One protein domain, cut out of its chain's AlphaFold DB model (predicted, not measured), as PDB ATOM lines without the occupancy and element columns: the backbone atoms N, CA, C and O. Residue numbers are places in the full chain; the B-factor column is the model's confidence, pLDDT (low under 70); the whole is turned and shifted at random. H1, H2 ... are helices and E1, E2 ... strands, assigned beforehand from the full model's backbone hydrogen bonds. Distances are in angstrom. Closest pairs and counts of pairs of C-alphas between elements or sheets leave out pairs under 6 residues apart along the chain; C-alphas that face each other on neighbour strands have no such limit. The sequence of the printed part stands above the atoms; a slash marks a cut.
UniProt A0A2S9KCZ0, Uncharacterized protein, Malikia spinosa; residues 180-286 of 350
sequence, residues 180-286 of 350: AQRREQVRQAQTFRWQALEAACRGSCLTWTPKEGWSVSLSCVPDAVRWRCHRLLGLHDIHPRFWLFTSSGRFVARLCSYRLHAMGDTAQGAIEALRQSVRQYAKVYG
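What this domain is: This is residues 180 to 286 of the 350 residues of an uncharacterized protein of Malikia spinosa (UniProt A0A2S9KCZ0). A strongly twisted sheet of six strands has helix H2 packed on one face, while the long helix H1 reaches away from this body as an arm. Residues 180 to 192 of H1 stick out, and its residues 193 to 200 graze the sheet. The printed part has 107 residues, with two named helices and six named strands in the order H1 E1 E2 E3 E4 E5 E6 H2. The mixed sheet runs E2 E1 E6 E5 E4 E3, and the class is mixed, helices and strands. The whole is compact, with a radius of gyration of the C-alphas of 14.3 A and spans of 49 by 33 by 24 A.

How they stand to each other: H1, residues 180 to 200, only grazes the sheet; its residue closest to E4, residues 241 to 247, is Leu 197, whose C-alpha is 7.2 A from that of Trp 243. E1, residues 204 to 209, and E2, residues 213 to 218, form an antiparallel hairpin, with N 205 and O 217 within hydrogen-bond range at 2.8 A. E6, residues 260 to 264, is the parallel neighbour of E1, at 38 degrees, with N 208 and O 261 2.9 A apart. E3, residues 227 to 231, E4, E5, residues 250 to 255, and E6 form a meander, each strand the antiparallel neighbour of the one before. Its hairpins have N 230 and O 242 at 2.8 A between E3 and E4, N 243 and O 254 at 2.7 A between E4 and E5, and N 253 and O 262 at 2.9 A between E5 and E6. The edge strands, E2 and E3, are apart. H2, residues 267 to 285, is on one face of the sheet, an arrangement of two layers, helix over sheet. The closest C-alphas of H2 and E6 are those of Ala 270 and Gly 264, 4.2 A apart; those of H2 and E1 are Ser 277 and Trp 208, 6.5 A apart. H1 and H2 are apart. In H1 and H2, every O i to N i+4 pair is within hydrogen-bond range.

Where its parts are: H1 begins at C-alpha 180 at (129.558, 195.783, 209.530) and measures 30.2 A from first to last C-alpha. E4, the longest strand by residues, measures 18.9 A and begins at C-alpha 241 at (158.054, 186.710, 204.672). H2 measures 26.4 A and ends at C-alpha 285 at (176.233, 186.887, 206.536).

The domain as a whole: The two C-alphas farthest apart, those of Ala 180 and Val 284, are 49.8 A apart. The body without residues 180 to 192 spans 33 by 27 by 24 A. The printed part has no cut and no long link. The mean pLDDT of the printed part is 84.9; residues 181, 237 to 238 and 286 are under 70.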
ATOM      1  N   ALA A 180     128.915 194.489 209.330       70.06
ATOM      2  CA  ALA A 180     129.558 195.783 209.530       70.06
ATOM      3  C   ALA A 180     130.858 195.647 210.337       70.06
ATOM      4  O   ALA A 180     131.908 196.098 209.879       70.06
ATOM      5  N   GLN A 181     130.835 194.919 211.458       68.31
ATOM      6  CA  GLN A 181     132.026 194.700 212.286       68.31
ATOM      7  C   GLN A 181     133.124 193.920 211.542       68.31
ATOM      8  O   GLN A 181     134.302 194.265 211.634       68.31
ATOM      9  N   ARG A 182     132.760 192.920 210.723       70.62
ATOM     10  CA  ARG A 182     133.731 192.221 209.855       70.62
ATOM     11  C   ARG A 182     134.377 193.155 208.834       70.62
ATOM     12  O   ARG A 182     135.577 193.053 208.589       70.62
ATOM     13  N   ARG A 183     133.600 194.059 208.228       78.31
ATOM     14  CA  ARG A 183     134.132 195.064 207.291       78.31
ATOM     15  C   ARG A 183     135.099 196.013 207.991       78.31
ATOM     16  O   ARG A 183     136.143 196.315 207.422       78.31
ATOM     17  N   GLU A 184     134.778 196.423 209.214       77.38
ATOM     18  CA  GLU A 184     135.643 197.277 210.028       77.38
ATOM     19  C   GLU A 184     136.978 196.600 210.348       77.38
ATOM     20  O   GLU A 184     138.035 197.148 210.055       77.38
ATOM     21  N   GLN A 185     136.946 195.361 210.847       76.81
ATOM     22  CA  GLN A 185     138.159 194.596 211.156       76.81
ATOM     23  C   GLN A 185     139.034 194.363 209.920       76.81
ATOM     24  O   GLN A 185     140.259 194.456 209.997       76.81
ATOM     25  N   VAL A 186     138.425 194.080 208.763       80.19
ATOM     26  CA  VAL A 186     139.163 193.955 207.497       80.19
ATOM     27  C   VAL A 186     139.830 195.278 207.129       80.19
ATOM     28  O   VAL A 186     140.994 195.261 206.733       80.19
ATOM     29  N   ARG A 187     139.136 196.410 207.300       81.88
ATOM     30  CA  ARG A 187     139.694 197.742 207.036       81.88
ATOM     31  C   ARG A 187     140.862 198.048 207.972       81.88
ATOM     32  O   ARG A 187     141.939 198.380 207.493       81.88
ATOM     33  N   GLN A 188     140.700 197.829 209.276       79.00
ATOM     34  CA  GLN A 188     141.763 198.016 210.270       79.00
ATOM     35  C   GLN A 188     142.984 197.132 209.979       79.00
ATOM     36  O   GLN A 188     144.120 197.608 209.986       79.00
ATOM     37  N   ALA A 189     142.769 195.857 209.641       79.88
ATOM     38  CA  ALA A 189     143.848 194.946 209.269       79.88
ATOM     39  C   ALA A 189     144.548 195.358 207.961       79.88
ATOM     40  O   ALA A 189     145.750 195.127 207.813       79.88
ATOM     41  N   GLN A 190     143.825 195.953 207.004       82.81
ATOM     42  CA  GLN A 190     144.413 196.532 205.794       82.81
ATOM     43  C   GLN A 190     145.269 197.757 206.124       82.81
ATOM     44  O   GLN A 190     146.417 197.801 205.687       82.81
ATOM     45  N   THR A 191     144.768 198.685 206.946       84.19
ATOM     46  CA  THR A 191     145.515 199.869 207.400       84.19
ATOM     47  C   THR A 191     146.797 199.477 208.129       84.19
ATOM     48  O   THR A 191     147.870 199.969 207.793       84.19
ATOM     49  N   PHE A 192     146.725 198.522 209.060       82.44
ATOM     50  CA  PHE A 192     147.901 198.034 209.785       82.44
ATOM     51  C   PHE A 192     148.945 197.409 208.847       82.44
ATOM     52  O   PHE A 192     150.145 197.645 208.971       82.44
ATOM     53  N   ARG A 193     148.502 196.610 207.867       84.50
ATOM     54  CA  ARG A 193     149.407 196.008 206.874       84.50
ATOM     55  C   ARG A 193     150.041 197.050 205.956       84.50
ATOM     56  O   ARG A 193     151.203 196.876 205.604       84.50
ATOM     57  N   TRP A 194     149.303 198.096 205.592       84.44
ATOM     58  CA  TRP A 194     149.832 199.219 204.821       84.44
ATOM     59  C   TRP A 194     150.922 199.956 205.602       84.44
ATOM     60  O   TRP A 194     152.031 200.102 205.100       84.44
ATOM     61  N   GLN A 195     150.666 200.294 206.868       84.38
ATOM     62  CA  GLN A 195     151.666 200.908 207.748       84.38
ATOM     63  C   GLN A 195     152.917 200.030 207.905       84.38
ATOM     64  O   GLN A 195     154.036 200.533 207.873       84.38
ATOM     65  N   ALA A 196     152.753 198.708 208.027       84.69
ATOM     66  CA  ALA A 196     153.880 197.776 208.098       84.69
ATOM     67  C   ALA A 196     154.694 197.718 206.792       84.69
ATOM     68  O   ALA A 196     155.916 197.573 206.833       84.69
ATOM     69  N   LEU A 197     154.033 197.822 205.635       85.75
ATOM     70  CA  LEU A 197     154.693 197.913 204.335       85.75
ATOM     71  C   LEU A 197     155.453 199.240 204.195       85.75
ATOM     72  O   LEU A 197     156.628 199.216 203.842       85.75
ATOM     73  N   GLU A 198     154.824 200.372 204.519       85.88
ATOM     74  CA  GLU A 198     155.477 201.687 204.514       85.88
ATOM     75  C   GLU A 198     156.688 201.713 205.443       85.88
ATOM     76  O   GLU A 198     157.761 202.146 205.037       85.88
ATOM     77  N   ALA A 199     156.538 201.215 206.673       83.25
ATOM     78  CA  ALA A 199     157.617 201.150 207.651       83.25
ATOM     79  C   ALA A 199     158.767 200.265 207.167       83.25
ATOM     80  O   ALA A 199     159.929 200.647 207.310       83.25
ATOM     81  N   ALA A 200     158.456 199.119 206.547       82.62
ATOM     82  CA  ALA A 200     159.468 198.309 205.894       82.62
ATOM     83  C   ALA A 200     160.167 199.158 204.825       82.62
ATOM     84  O   ALA A 200     161.380 199.293 204.881       82.62
ATOM     85  N   CYS A 201     159.429 199.814 203.929       84.75
ATOM     86  CA  CYS A 201     159.957 200.602 202.814       84.75
ATOM     87  C   CYS A 201     160.706 201.906 203.161       84.75
ATOM     88  O   CYS A 201     161.030 202.665 202.254       84.75
ATOM     89  N   ARG A 202     161.055 202.161 204.428       83.06
ATOM     90  CA  ARG A 202     161.853 203.331 204.824       83.06
ATOM     91  C   ARG A 202     163.360 203.067 204.778       83.06
ATOM     92  O   ARG A 202     163.846 202.025 205.220       83.06
ATOM     93  N   GLY A 203     164.099 204.078 204.321       84.12
ATOM     94  CA  GLY A 203     165.560 204.137 204.368       84.12
ATOM     95  C   GLY A 203     166.275 203.318 203.291       84.12
ATOM     96  O   GLY A 203     165.665 202.801 202.352       84.12
ATOM     97  N   SER A 204     167.596 203.226 203.436       85.56
ATOM     98  CA  SER A 204     168.470 202.514 202.504       85.56
ATOM     99  C   SER A 204     168.225 201.010 202.534       85.56
ATOM    100  O   SER A 204     168.002 200.419 203.596       85.56
ATOM    101  N   CYS A 205     168.283 200.395 201.362       87.69
ATOM    102  CA  CYS A 205     168.009 198.994 201.121       87.69
ATOM    103  C   CYS A 205     169.077 198.403 200.204       87.69
ATOM    104  O   CYS A 205     169.545 199.059 199.272       87.69
ATOM    105  N   LEU A 206     169.449 197.154 200.469       88.06
ATOM    106  CA  LEU A 206     170.277 196.378 199.568       88.06
ATOM    107  C   LEU A 206     169.386 195.843 198.440       88.06
ATOM    108  O   LEU A 206     168.513 195.004 198.667       88.06
ATOM    109  N   THR A 207     169.593 196.349 197.234       87.44
ATOM    110  CA  THR A 207     168.782 196.044 196.057       87.44
ATOM    111  C   THR A 207     169.572 195.146 195.119       87.44
ATOM    112  O   THR A 207     170.724 195.427 194.796       87.44
ATOM    113  N   TRP A 208     168.949 194.061 194.671       86.62
ATOM    114  CA  TRP A 208     169.498 193.193 193.639       86.62
ATOM    115  C   TRP A 208     168.677 193.294 192.358       86.62
ATOM    116  O   TRP A 208     167.445 193.174 192.377       86.62
ATOM    117  N   THR A 209     169.360 193.458 191.231       83.56
ATOM    118  CA  THR A 209     168.746 193.334 189.909       83.56
ATOM    119  C   THR A 209     169.520 192.329 189.054       83.56
ATOM    120  O   THR A 209     170.742 192.236 189.177       83.56
ATOM    121  N   PRO A 210     168.852 191.597 188.142       75.56
ATOM    122  CA  PRO A 210     169.546 190.672 187.246       75.56
ATOM    123  C   PRO A 210     170.594 191.337 186.343       75.56
ATOM    124  O   PRO A 210     171.545 190.679 185.939       75.56
ATOM    125  N   LYS A 211     170.398 192.619 185.991       81.38
ATOM    126  CA  LYS A 211     171.252 193.350 185.042       81.38
ATOM    127  C   LYS A 211     172.431 194.049 185.714       81.38
ATOM    128  O   LYS A 211     173.520 194.048 185.158       81.38
ATOM    129  N   GLU A 212     172.209 194.653 186.879       80.81
ATOM    130  CA  GLU A 212     173.191 195.525 187.543       80.81
ATOM    131  C   GLU A 212     173.826 194.859 188.773       80.81
ATOM    132  O   GLU A 212     174.800 195.366 189.321       80.81
ATOM    133  N   GLY A 213     173.302 193.712 189.215       84.38
ATOM    134  CA  GLY A 213     173.776 193.033 190.414       84.38
ATOM    135  C   GLY A 213     173.351 193.756 191.693       84.38
ATOM    136  O   GLY A 213     172.205 194.195 191.814       84.38
ATOM    137  N   TRP A 214     174.253 193.812 192.675       86.94
ATOM    138  CA  TRP A 214     173.997 194.407 193.987       86.94
ATOM    139  C   TRP A 214     174.261 195.911 193.992       86.94
ATOM    140  O   TRP A 214     175.346 196.360 193.630       86.94
ATOM    141  N   SER A 215     173.306 196.678 194.505       86.69
ATOM    142  CA  SER A 215     173.461 198.101 194.794       86.69
ATOM    143  C   SER A 215     172.815 198.457 196.131       86.69
ATOM    144  O   SER A 215     171.918 197.767 196.617       86.69
ATOM    145  N   VAL A 216     173.281 199.534 196.760       87.25
ATOM    146  CA  VAL A 216     172.613 200.120 197.926       87.25
ATOM    147  C   VAL A 216     171.894 201.370 197.453       87.25
ATOM    148  O   VAL A 216     172.522 202.323 197.003       87.25
ATOM    149  N   SER A 217     170.571 201.359 197.543       85.00
ATOM    150  CA  SER A 217     169.718 202.461 197.104       85.00
ATOM    151  C   SER A 217     168.627 202.734 198.133       85.00
ATOM    152  O   SER A 217     168.436 201.973 199.086       85.00
ATOM    153  N   LEU A 218     167.906 203.845 197.985       84.75
ATOM    154  CA  LEU A 218     166.683 204.039 198.758       84.75
ATOM    155  C   LEU A 218     165.690 202.928 198.416       84.75
ATOM    156  O   LEU A 218     165.540 202.540 197.258       84.75
ATOM    157  N   SER A 219     165.010 202.420 199.440       84.75
ATOM    158  CA  SER A 219     163.946 201.445 199.249       84.75
ATOM    159  C   SER A 219     162.898 201.960 198.265       84.75
ATOM    160  O   SER A 219     162.426 203.090 198.387       84.75
ATOM    161  N   CYS A 220     162.458 201.088 197.358       85.44
ATOM    162  CA  CYS A 220     161.353 201.392 196.463       85.44
ATOM    163  C   CYS A 220     160.079 201.735 197.248       85.44
ATOM    164  O   CYS A 220     159.777 201.112 198.276       85.44
ATOM    165  N   VAL A 221     159.329 202.708 196.731       87.69
ATOM    166  CA  VAL A 221     158.055 203.153 197.298       87.69
ATOM    167  C   VAL A 221     156.933 202.332 196.657       87.69
ATOM    168  O   VAL A 221     156.863 202.263 195.433       87.69
ATOM    169  N   PRO A 222     156.078 201.670 197.448       88.00
ATOM    170  CA  PRO A 222     155.011 200.842 196.910       88.00
ATOM    171  C   PRO A 222     153.875 201.678 196.320       88.00
ATOM    172  O   PRO A 222     153.373 202.598 196.964       88.00
ATOM    173  N   ASP A 223     153.386 201.281 195.148       86.75
ATOM    174  CA  ASP A 223     152.132 201.804 194.613       86.75
ATOM    175  C   ASP A 223     150.955 201.349 195.499       86.75
ATOM    176  O   ASP A 223     150.834 200.172 195.864       86.75
ATOM    177  N   ALA A 224     150.027 202.259 195.802       72.19
ATOM    178  CA  ALA A 224     148.920 202.009 196.732       72.19
ATOM    179  C   ALA A 224     147.955 200.882 196.295       72.19
ATOM    180  O   ALA A 224     147.197 200.351 197.108       72.19
ATOM    181  N   VAL A 225     147.966 200.501 195.013       71.25
ATOM    182  CA  VAL A 225     146.907 199.686 194.397       71.25
ATOM    183  C   VAL A 225     147.163 198.177 194.501       71.25
ATOM    184  O   VAL A 225     146.217 197.398 194.625       71.25
ATOM    185  N   ARG A 226     148.421 197.720 194.423       81.94
ATOM    186  CA  ARG A 226     148.740 196.283 194.312       81.94
ATOM    187  C   ARG A 226     149.932 195.890 195.171       81.94
ATOM    188  O   ARG A 226     151.071 195.908 194.719       81.94
ATOM    189  N   TRP A 227     149.641 195.422 196.381       89.19
ATOM    190  CA  TRP A 227     150.641 194.855 197.281       89.19
ATOM    191  C   TRP A 227     150.120 193.602 197.987       89.19
ATOM    192  O   TRP A 227     148.926 193.465 198.273       89.19
ATOM    193  N   ARG A 228     151.016 192.651 198.266       89.44
ATOM    194  CA  ARG A 228     150.708 191.428 199.023       89.44
ATOM    195  C   ARG A 228     151.902 190.973 199.850       89.44
ATOM    196  O   ARG A 228     153.045 191.088 199.426       89.44
ATOM    197  N   CYS A 229     151.625 190.403 201.022       89.06
ATOM    198  CA  CYS A 229     152.631 189.706 201.821       89.06
ATOM    199  C   CYS A 229     152.581 188.208 201.520       89.06
ATOM    200  O   CYS A 229     151.522 187.584 201.638       89.06
ATOM    201  N   HIS A 230     153.727 187.628 201.195       88.88
ATOM    202  CA  HIS A 230     153.887 186.220 200.865       88.88
ATOM    203  C   HIS A 230     154.959 185.568 201.744       88.88
ATOM    204  O   HIS A 230     155.704 186.243 202.454       88.88
ATOM    205  N   ARG A 231     155.025 184.234 201.707       89.31
ATOM    206  CA  ARG A 231     156.180 183.470 202.196       89.31
ATOM    207  C   ARG A 231     157.049 183.098 201.004       89.31
ATOM    208  O   ARG A 231     156.520 182.615 200.002       89.31
ATOM    209  N   LEU A 232     158.350 183.324 201.113       88.06
ATOM    210  CA  LEU A 232     159.316 182.961 200.090       88.06
ATOM    211  C   LEU A 232     159.584 181.459 200.186       88.06
ATOM    212  O   LEU A 232     160.191 180.979 201.139       88.06
ATOM    213  N   LEU A 233     159.061 180.712 199.217       86.06
ATOM    214  CA  LEU A 233     159.277 179.270 199.094       86.06
ATOM    215  C   LEU A 233     160.535 178.993 198.261       86.06
ATOM    216  O   LEU A 233     160.908 179.830 197.439       86.06
ATOM    217  N   GLY A 234     161.138 177.812 198.416       79.75
ATOM    218  CA  GLY A 234     162.326 177.395 197.652       79.75
ATOM    219  C   GLY A 234     163.669 177.713 198.323       79.75
ATOM    220  O   GLY A 234     164.707 177.674 197.663       79.75
ATOM    221  N   LEU A 235     163.653 178.030 199.619       77.38
ATOM    222  CA  LEU A 235     164.833 178.102 200.483       77.38
ATOM    223  C   LEU A 235     164.781 176.916 201.465       77.38
ATOM    224  O   LEU A 235     163.688 176.561 201.913       77.38
ATOM    225  N   HIS A 236     165.923 176.276 201.739       70.44
ATOM    226  CA  HIS A 236     166.006 175.099 202.618       70.44
ATOM    227  C   HIS A 236     165.623 175.469 204.057       70.44
ATOM    228  O   HIS A 236     166.231 176.371 204.623       70.44
ATOM    229  N   ASP A 237     164.595 174.809 204.598       66.31
ATOM    230  CA  ASP A 237     164.063 174.912 205.973       66.31
ATOM    231  C   ASP A 237     163.670 176.305 206.496       66.31
ATOM    232  O   ASP A 237     163.150 176.429 207.602       66.31
ATOM    233  N   ILE A 238     163.799 177.349 205.672       69.56
ATOM    234  CA  ILE A 238     163.435 178.728 206.003       69.56
ATOM    235  C   ILE A 238     162.377 179.259 205.032       69.56
ATOM    236  O   ILE A 238     162.440 179.079 203.813       69.56
ATOM    237  N   HIS A 239     161.368 179.943 205.571       83.50
ATOM    238  CA  HIS A 239     160.254 180.499 204.791       83.50
ATOM    239  C   HIS A 239     160.019 181.974 205.133       83.50
ATOM    240  O   HIS A 239     158.956 182.319 205.675       83.50
ATOM    241  N   PRO A 240     160.996 182.856 204.845       85.56
ATOM    242  CA  PRO A 240     160.911 184.252 205.231       85.56
ATOM    243  C   PRO A 240     159.726 184.932 204.547       85.56
ATOM    244  O   PRO A 240     159.315 184.582 203.435       85.56
ATOM    245  N   ARG A 241     159.139 185.909 205.237       90.31
ATOM    246  CA  ARG A 241     158.054 186.710 204.672       90.31
ATOM    247  C   ARG A 241     158.626 187.818 203.804       90.31
ATOM    248  O   ARG A 241     159.653 188.406 204.140       90.31
ATOM    249  N   PHE A 242     157.935 188.109 202.713       92.31
ATOM    250  CA  PHE A 242     158.287 189.199 201.819       92.31
ATOM    251  C   PHE A 242     157.041 189.947 201.342       92.31
ATOM    252  O   PHE A 242     155.946 189.383 201.262       92.31
ATOM    253  N   TRP A 243     157.215 191.225 201.045       93.94
ATOM    254  CA  TRP A 243     156.254 192.077 200.371       93.94
ATOM    255  C   TRP A 243     156.497 192.027 198.870       93.94
ATOM    256  O   TRP A 243     157.633 192.136 198.426       93.94
ATOM    257  N   LEU A 244     155.431 191.877 198.097       94.88
ATOM    258  CA  LEU A 244     155.438 192.033 196.649       94.88
ATOM    259  C   LEU A 244     154.559 193.226 196.303       94.88
ATOM    260  O   LEU A 244     153.386 193.235 196.684       94.88
ATOM    261  N   PHE A 245     155.111 194.198 195.592       93.88
ATOM    262  CA  PHE A 245     154.401 195.394 195.148       93.88
ATOM    263  C   PHE A 245     154.975 195.909 193.829       93.88
ATOM    264  O   PHE A 245     155.999 195.413 193.355       93.88
ATOM    265  N   THR A 246     154.299 196.877 193.218       93.12
ATOM    266  CA  THR A 246     154.815 197.599 192.052       93.12
ATOM    267  C   THR A 246     155.412 198.938 192.471       93.12
ATOM    268  O   THR A 246     154.944 199.552 193.428       93.12
ATOM    269  N   SER A 247     156.480 199.345 191.789       90.12
ATOM    270  CA  SER A 247     157.120 200.654 191.937       90.12
ATOM    271  C   SER A 247     157.671 201.057 190.579       90.12
ATOM    272  O   SER A 247     158.447 200.306 189.983       90.12
ATOM    273  N   SER A 248     157.278 202.231 190.082       86.94
ATOM    274  CA  SER A 248     157.803 202.802 188.828       86.94
ATOM    275  C   SER A 248     157.731 201.831 187.633       86.94
ATOM    276  O   SER A 248     158.661 201.731 186.839       86.94
ATOM    277  N   GLY A 249     156.641 201.061 187.535       85.94
ATOM    278  CA  GLY A 249     156.415 200.104 186.443       85.94
ATOM    279  C   GLY A 249     157.145 198.759 186.567       85.94
ATOM    280  O   GLY A 249     156.987 197.915 185.690       85.94
ATOM    281  N   ARG A 250     157.899 198.516 187.648       89.75
ATOM    282  CA  ARG A 250     158.548 197.224 187.934       89.75
ATOM    283  C   ARG A 250     157.933 196.532 189.142       89.75
ATOM    284  O   ARG A 250     157.343 197.173 190.011       89.75
ATOM    285  N   PHE A 251     158.112 195.216 189.221       92.75
ATOM    286  CA  PHE A 251     157.775 194.441 190.411       92.75
ATOM    287  C   PHE A 251     158.948 194.433 191.384       92.75
ATOM    288  O   PHE A 251     160.090 194.184 190.997       92.75
ATOM    289  N   VAL A 252     158.644 194.658 192.659       93.19
ATOM    290  CA  VAL A 252     159.609 194.668 193.755       93.19
ATOM    291  C   VAL A 252     159.207 193.617 194.777       93.19
ATOM    292  O   VAL A 252     158.089 193.627 195.295       93.19
ATOM    293  N   ALA A 253     160.130 192.706 195.067       94.69
ATOM    294  CA  ALA A 253     160.011 191.718 196.122       94.69
ATOM    295  C   ALA A 253     160.956 192.108 197.271       94.69
ATOM    296  O   ALA A 253     162.174 192.045 197.135       94.69
ATOM    297  N   ARG A 254     160.393 192.532 198.404       91.50
ATOM    298  CA  ARG A 254     161.102 193.034 199.591       91.50
ATOM    299  C   ARG A 254     161.008 192.042 200.741       91.50
ATOM    300  O   ARG A 254     159.897 191.738 201.166       91.50
ATOM    301  N   LEU A 255     162.116 191.634 201.355       90.19
ATOM    302  CA  LEU A 255     162.047 190.906 202.628       90.19
ATOM    303  C   LEU A 255     161.430 191.756 203.752       90.19
ATOM    304  O   LEU A 255     161.674 192.955 203.869       90.19
ATOM    305  N   CYS A 256     160.620 191.120 204.604       86.69
ATOM    306  CA  CYS A 256     160.047 191.784 205.778       86.69
ATOM    307  C   CYS A 256     161.072 191.936 206.911       86.69
ATOM    308  O   CYS A 256     161.025 192.923 207.634       86.69
ATOM    309  N   SER A 257     161.962 190.955 207.074       81.00
ATOM    310  CA  SER A 257     162.933 190.887 208.174       81.00
ATOM    311  C   SER A 257     164.241 191.623 207.892       81.00
ATOM    312  O   SER A 257     164.896 192.070 208.823       81.00
ATOM    313  N   TYR A 258     164.605 191.785 206.619       82.12
ATOM    314  CA  TYR A 258     165.857 192.416 206.205       82.12
ATOM    315  C   TYR A 258     165.594 193.516 205.186       82.12
ATOM    316  O   TYR A 258     164.630 193.466 204.419       82.12
ATOM    317  N   ARG A 259     166.486 194.508 205.140       86.62
ATOM    318  CA  ARG A 259     166.475 195.555 204.112       86.62
ATOM    319  C   ARG A 259     167.100 195.026 202.822       86.62
ATOM    320  O   ARG A 259     168.166 195.475 202.419       86.62
ATOM    321  N   LEU A 260     166.440 194.033 202.228       88.94
ATOM    322  CA  LEU A 260     166.864 193.351 201.010       88.94
ATOM    323  C   LEU A 260     165.702 193.265 200.024       88.94
ATOM    324  O   LEU A 260     164.639 192.722 200.353       88.94
ATOM    325  N   HIS A 261     165.890 193.836 198.834       91.69
ATOM    326  CA  HIS A 261     164.910 193.857 197.747       91.69
ATOM    327  C   HIS A 261     165.472 193.224 196.495       91.69
ATOM    328  O   HIS A 261     166.659 193.334 196.205       91.69
ATOM    329  N   ALA A 262     164.579 192.650 195.705       92.62
ATOM    330  CA  ALA A 262     164.874 192.229 194.356       92.62
ATOM    331  C   ALA A 262     163.829 192.779 193.386       92.62
ATOM    332  O   ALA A 262     162.633 192.805 193.696       92.62
ATOM    333  N   MET A 263     164.285 193.219 192.216       92.56
ATOM    334  CA  MET A 263     163.422 193.790 191.181       92.56
ATOM    335  C   MET A 263     163.289 192.854 189.982       92.56
ATOM    336  O   MET A 263     164.214 192.115 189.645       92.56
ATOM    337  N   GLY A 264     162.150 192.929 189.298       89.31
ATOM    338  CA  GLY A 264     161.937 192.240 188.031       89.31
ATOM    339  C   GLY A 264     160.836 192.879 187.194       89.31
ATOM    340  O   GLY A 264     159.955 193.565 187.711       89.31
ATOM    341  N   ASP A 265     160.870 192.609 185.893       90.31
ATOM    342  CA  ASP A 265     159.846 193.080 184.949       90.31
ATOM    343  C   ASP A 265     158.514 192.329 185.130       90.31
ATOM    344  O   ASP A 265     157.447 192.802 184.750       90.31
ATOM    345  N   THR A 266     158.557 191.164 185.786       92.25
ATOM    346  CA  THR A 266     157.381 190.383 186.182       92.25
ATOM    347  C   THR A 266     157.426 190.047 187.669       92.25
ATOM    348  O   THR A 266     158.496 189.955 188.274       92.25
ATOM    349  N   ALA A 267     156.255 189.787 188.261       90.56
ATOM    350  CA  ALA A 267     156.153 189.324 189.646       90.56
ATOM    351  C   ALA A 267     156.976 188.050 189.892       90.56
ATOM    352  O   ALA A 267     157.656 187.933 190.907       90.56
ATOM    353  N   GLN A 268     156.935 187.102 188.950       91.81
ATOM    354  CA  GLN A 268     157.719 185.871 189.031       91.81
ATOM    355  C   GLN A 268     159.222 186.158 188.968       91.81
ATOM    356  O   GLN A 268     159.970 185.599 189.768       91.81
ATOM    357  N   GLY A 269     159.646 187.061 188.079       91.12
ATOM    358  CA  GLY A 269     161.038 187.496 187.974       91.12
ATOM    359  C   GLY A 269     161.551 188.103 189.278       91.12
ATOM    360  O   GLY A 269     162.585 187.676 189.775       91.12
ATOM    361  N   ALA A 270     160.786 189.014 189.890       92.38
ATOM    362  CA  ALA A 270     161.148 189.625 191.171       92.38
ATOM    363  C   ALA A 270     161.244 188.596 192.315       92.38
ATOM    364  O   ALA A 270     162.130 188.684 193.162       92.38
ATOM    365  N   ILE A 271     160.364 187.587 192.340       93.19
ATOM    366  CA  ILE A 271     160.406 186.516 193.350       93.19
ATOM    367  C   ILE A 271     161.638 185.622 193.167       93.19
ATOM    368  O   ILE A 271     162.282 185.274 194.155       93.19
ATOM    369  N   GLU A 272     161.967 185.228 191.936       91.38
ATOM    370  CA  GLU A 272     163.143 184.389 191.678       91.38
ATOM    371  C   GLU A 272     164.439 185.145 191.984       91.38
ATOM    372  O   GLU A 272     165.313 184.633 192.683       91.38
ATOM    373  N   ALA A 273     164.497 186.410 191.573       91.25
ATOM    374  CA  ALA A 273     165.540 187.353 191.943       91.25
ATOM    375  C   ALA A 273     165.695 187.459 193.475       91.25
ATOM    376  O   ALA A 273     166.809 187.438 194.006       91.25
ATOM    377  N   LEU A 274     164.578 187.477 194.215       92.88
ATOM    378  CA  LEU A 274     164.597 187.477 195.677       92.88
ATOM    379  C   LEU A 274     165.157 186.168 196.255       92.88
ATOM    380  O   LEU A 274     165.926 186.188 197.208       92.88
ATOM    381  N   ARG A 275     164.819 185.008 195.681       91.75
ATOM    382  CA  ARG A 275     165.393 183.724 196.128       91.75
ATOM    383  C   ARG A 275     166.903 183.696 195.942       91.75
ATOM    384  O   ARG A 275     167.617 183.264 196.844       91.75
ATOM    385  N   GLN A 276     167.381 184.136 194.781       88.81
ATOM    386  CA  GLN A 276     168.807 184.156 194.464       88.81
ATOM    387  C   GLN A 276     169.571 185.100 195.396       88.81
ATOM    388  O   GLN A 276     170.550 184.685 196.017       88.81
ATOM    389  N   SER A 277     169.071 186.323 195.563       88.62
ATOM    390  CA  SER A 277     169.664 187.330 196.447       88.62
ATOM    391  C   SER A 277     169.694 186.880 197.912       88.62
ATOM    392  O   SER A 277     170.721 187.028 198.565       88.62
ATOM    393  N   VAL A 278     168.641 186.230 198.421       88.19
ATOM    394  CA  VAL A 278     168.633 185.683 199.791       88.19
ATOM    395  C   VAL A 278     169.631 184.539 199.967       88.19
ATOM    396  O   VAL A 278     170.317 184.490 200.986       88.19
ATOM    397  N   ARG A 279     169.773 183.640 198.981       86.50
ATOM    398  CA  ARG A 279     170.800 182.581 199.026       86.50
ATOM    399  C   ARG A 279     172.209 183.168 199.057       86.50
ATOM    400  O   ARG A 279     173.052 182.673 199.793       86.50
ATOM    401  N   GLN A 280     172.467 184.203 198.260       84.62
ATOM    402  CA  GLN A 280     173.758 184.893 198.248       84.62
ATOM    403  C   GLN A 280     174.013 185.631 199.566       84.62
ATOM    404  O   GLN A 280     175.086 185.490 200.141       84.62
ATOM    405  N   TYR A 281     173.012 186.339 200.091       82.06
ATOM    406  CA  TYR A 281     173.098 187.036 201.372       82.06
ATOM    407  C   TYR A 281     173.393 186.072 202.531       82.06
ATOM    408  O   TYR A 281     174.320 186.300 203.303       82.06
ATOM    409  N   ALA A 282     172.674 184.948 202.603       79.81
ATOM    410  CA  ALA A 282     172.876 183.922 203.625       79.81
ATOM    411  C   ALA A 282     174.275 183.282 203.574       79.81
ATOM    412  O   ALA A 282     174.820 182.937 204.619       79.81
ATOM    413  N   LYS A 283     174.872 183.146 202.379       80.12
ATOM    414  CA  LYS A 283     176.254 182.653 202.229       80.12
ATOM    415  C   LYS A 283     177.290 183.597 202.842       80.12
ATOM    416  O   LYS A 283     178.313 183.120 203.310       80.12
ATOM    417  N   VAL A 284     177.042 184.906 202.806       76.12
ATOM    418  CA  VAL A 284     178.002 185.927 203.256       76.12
ATOM    419  C   VAL A 284     177.810 186.276 204.734       76.12
ATOM    420  O   VAL A 284     178.791 186.441 205.447       76.12
ATOM    421  N   TYR A 285     176.563 186.363 205.203       70.19
ATOM    422  CA  TYR A 285     176.233 186.887 206.536       70.19
ATOM    423  C   TYR A 285     175.664 185.837 207.509       70.19
ATOM    424  O   TYR A 285     175.372 186.159 208.658       70.19
ATOM    425  N   GLY A 286     175.519 184.579 207.076       65.19
ATOM    426  CA  GLY A 286     174.956 183.496 207.884       65.19
ATOM    427  C   GLY A 286     173.424 183.514 207.970       65.19
ATOM    428  O   GLY A 286     172.748 184.459 207.563       65.19
TER     429      GLY A 286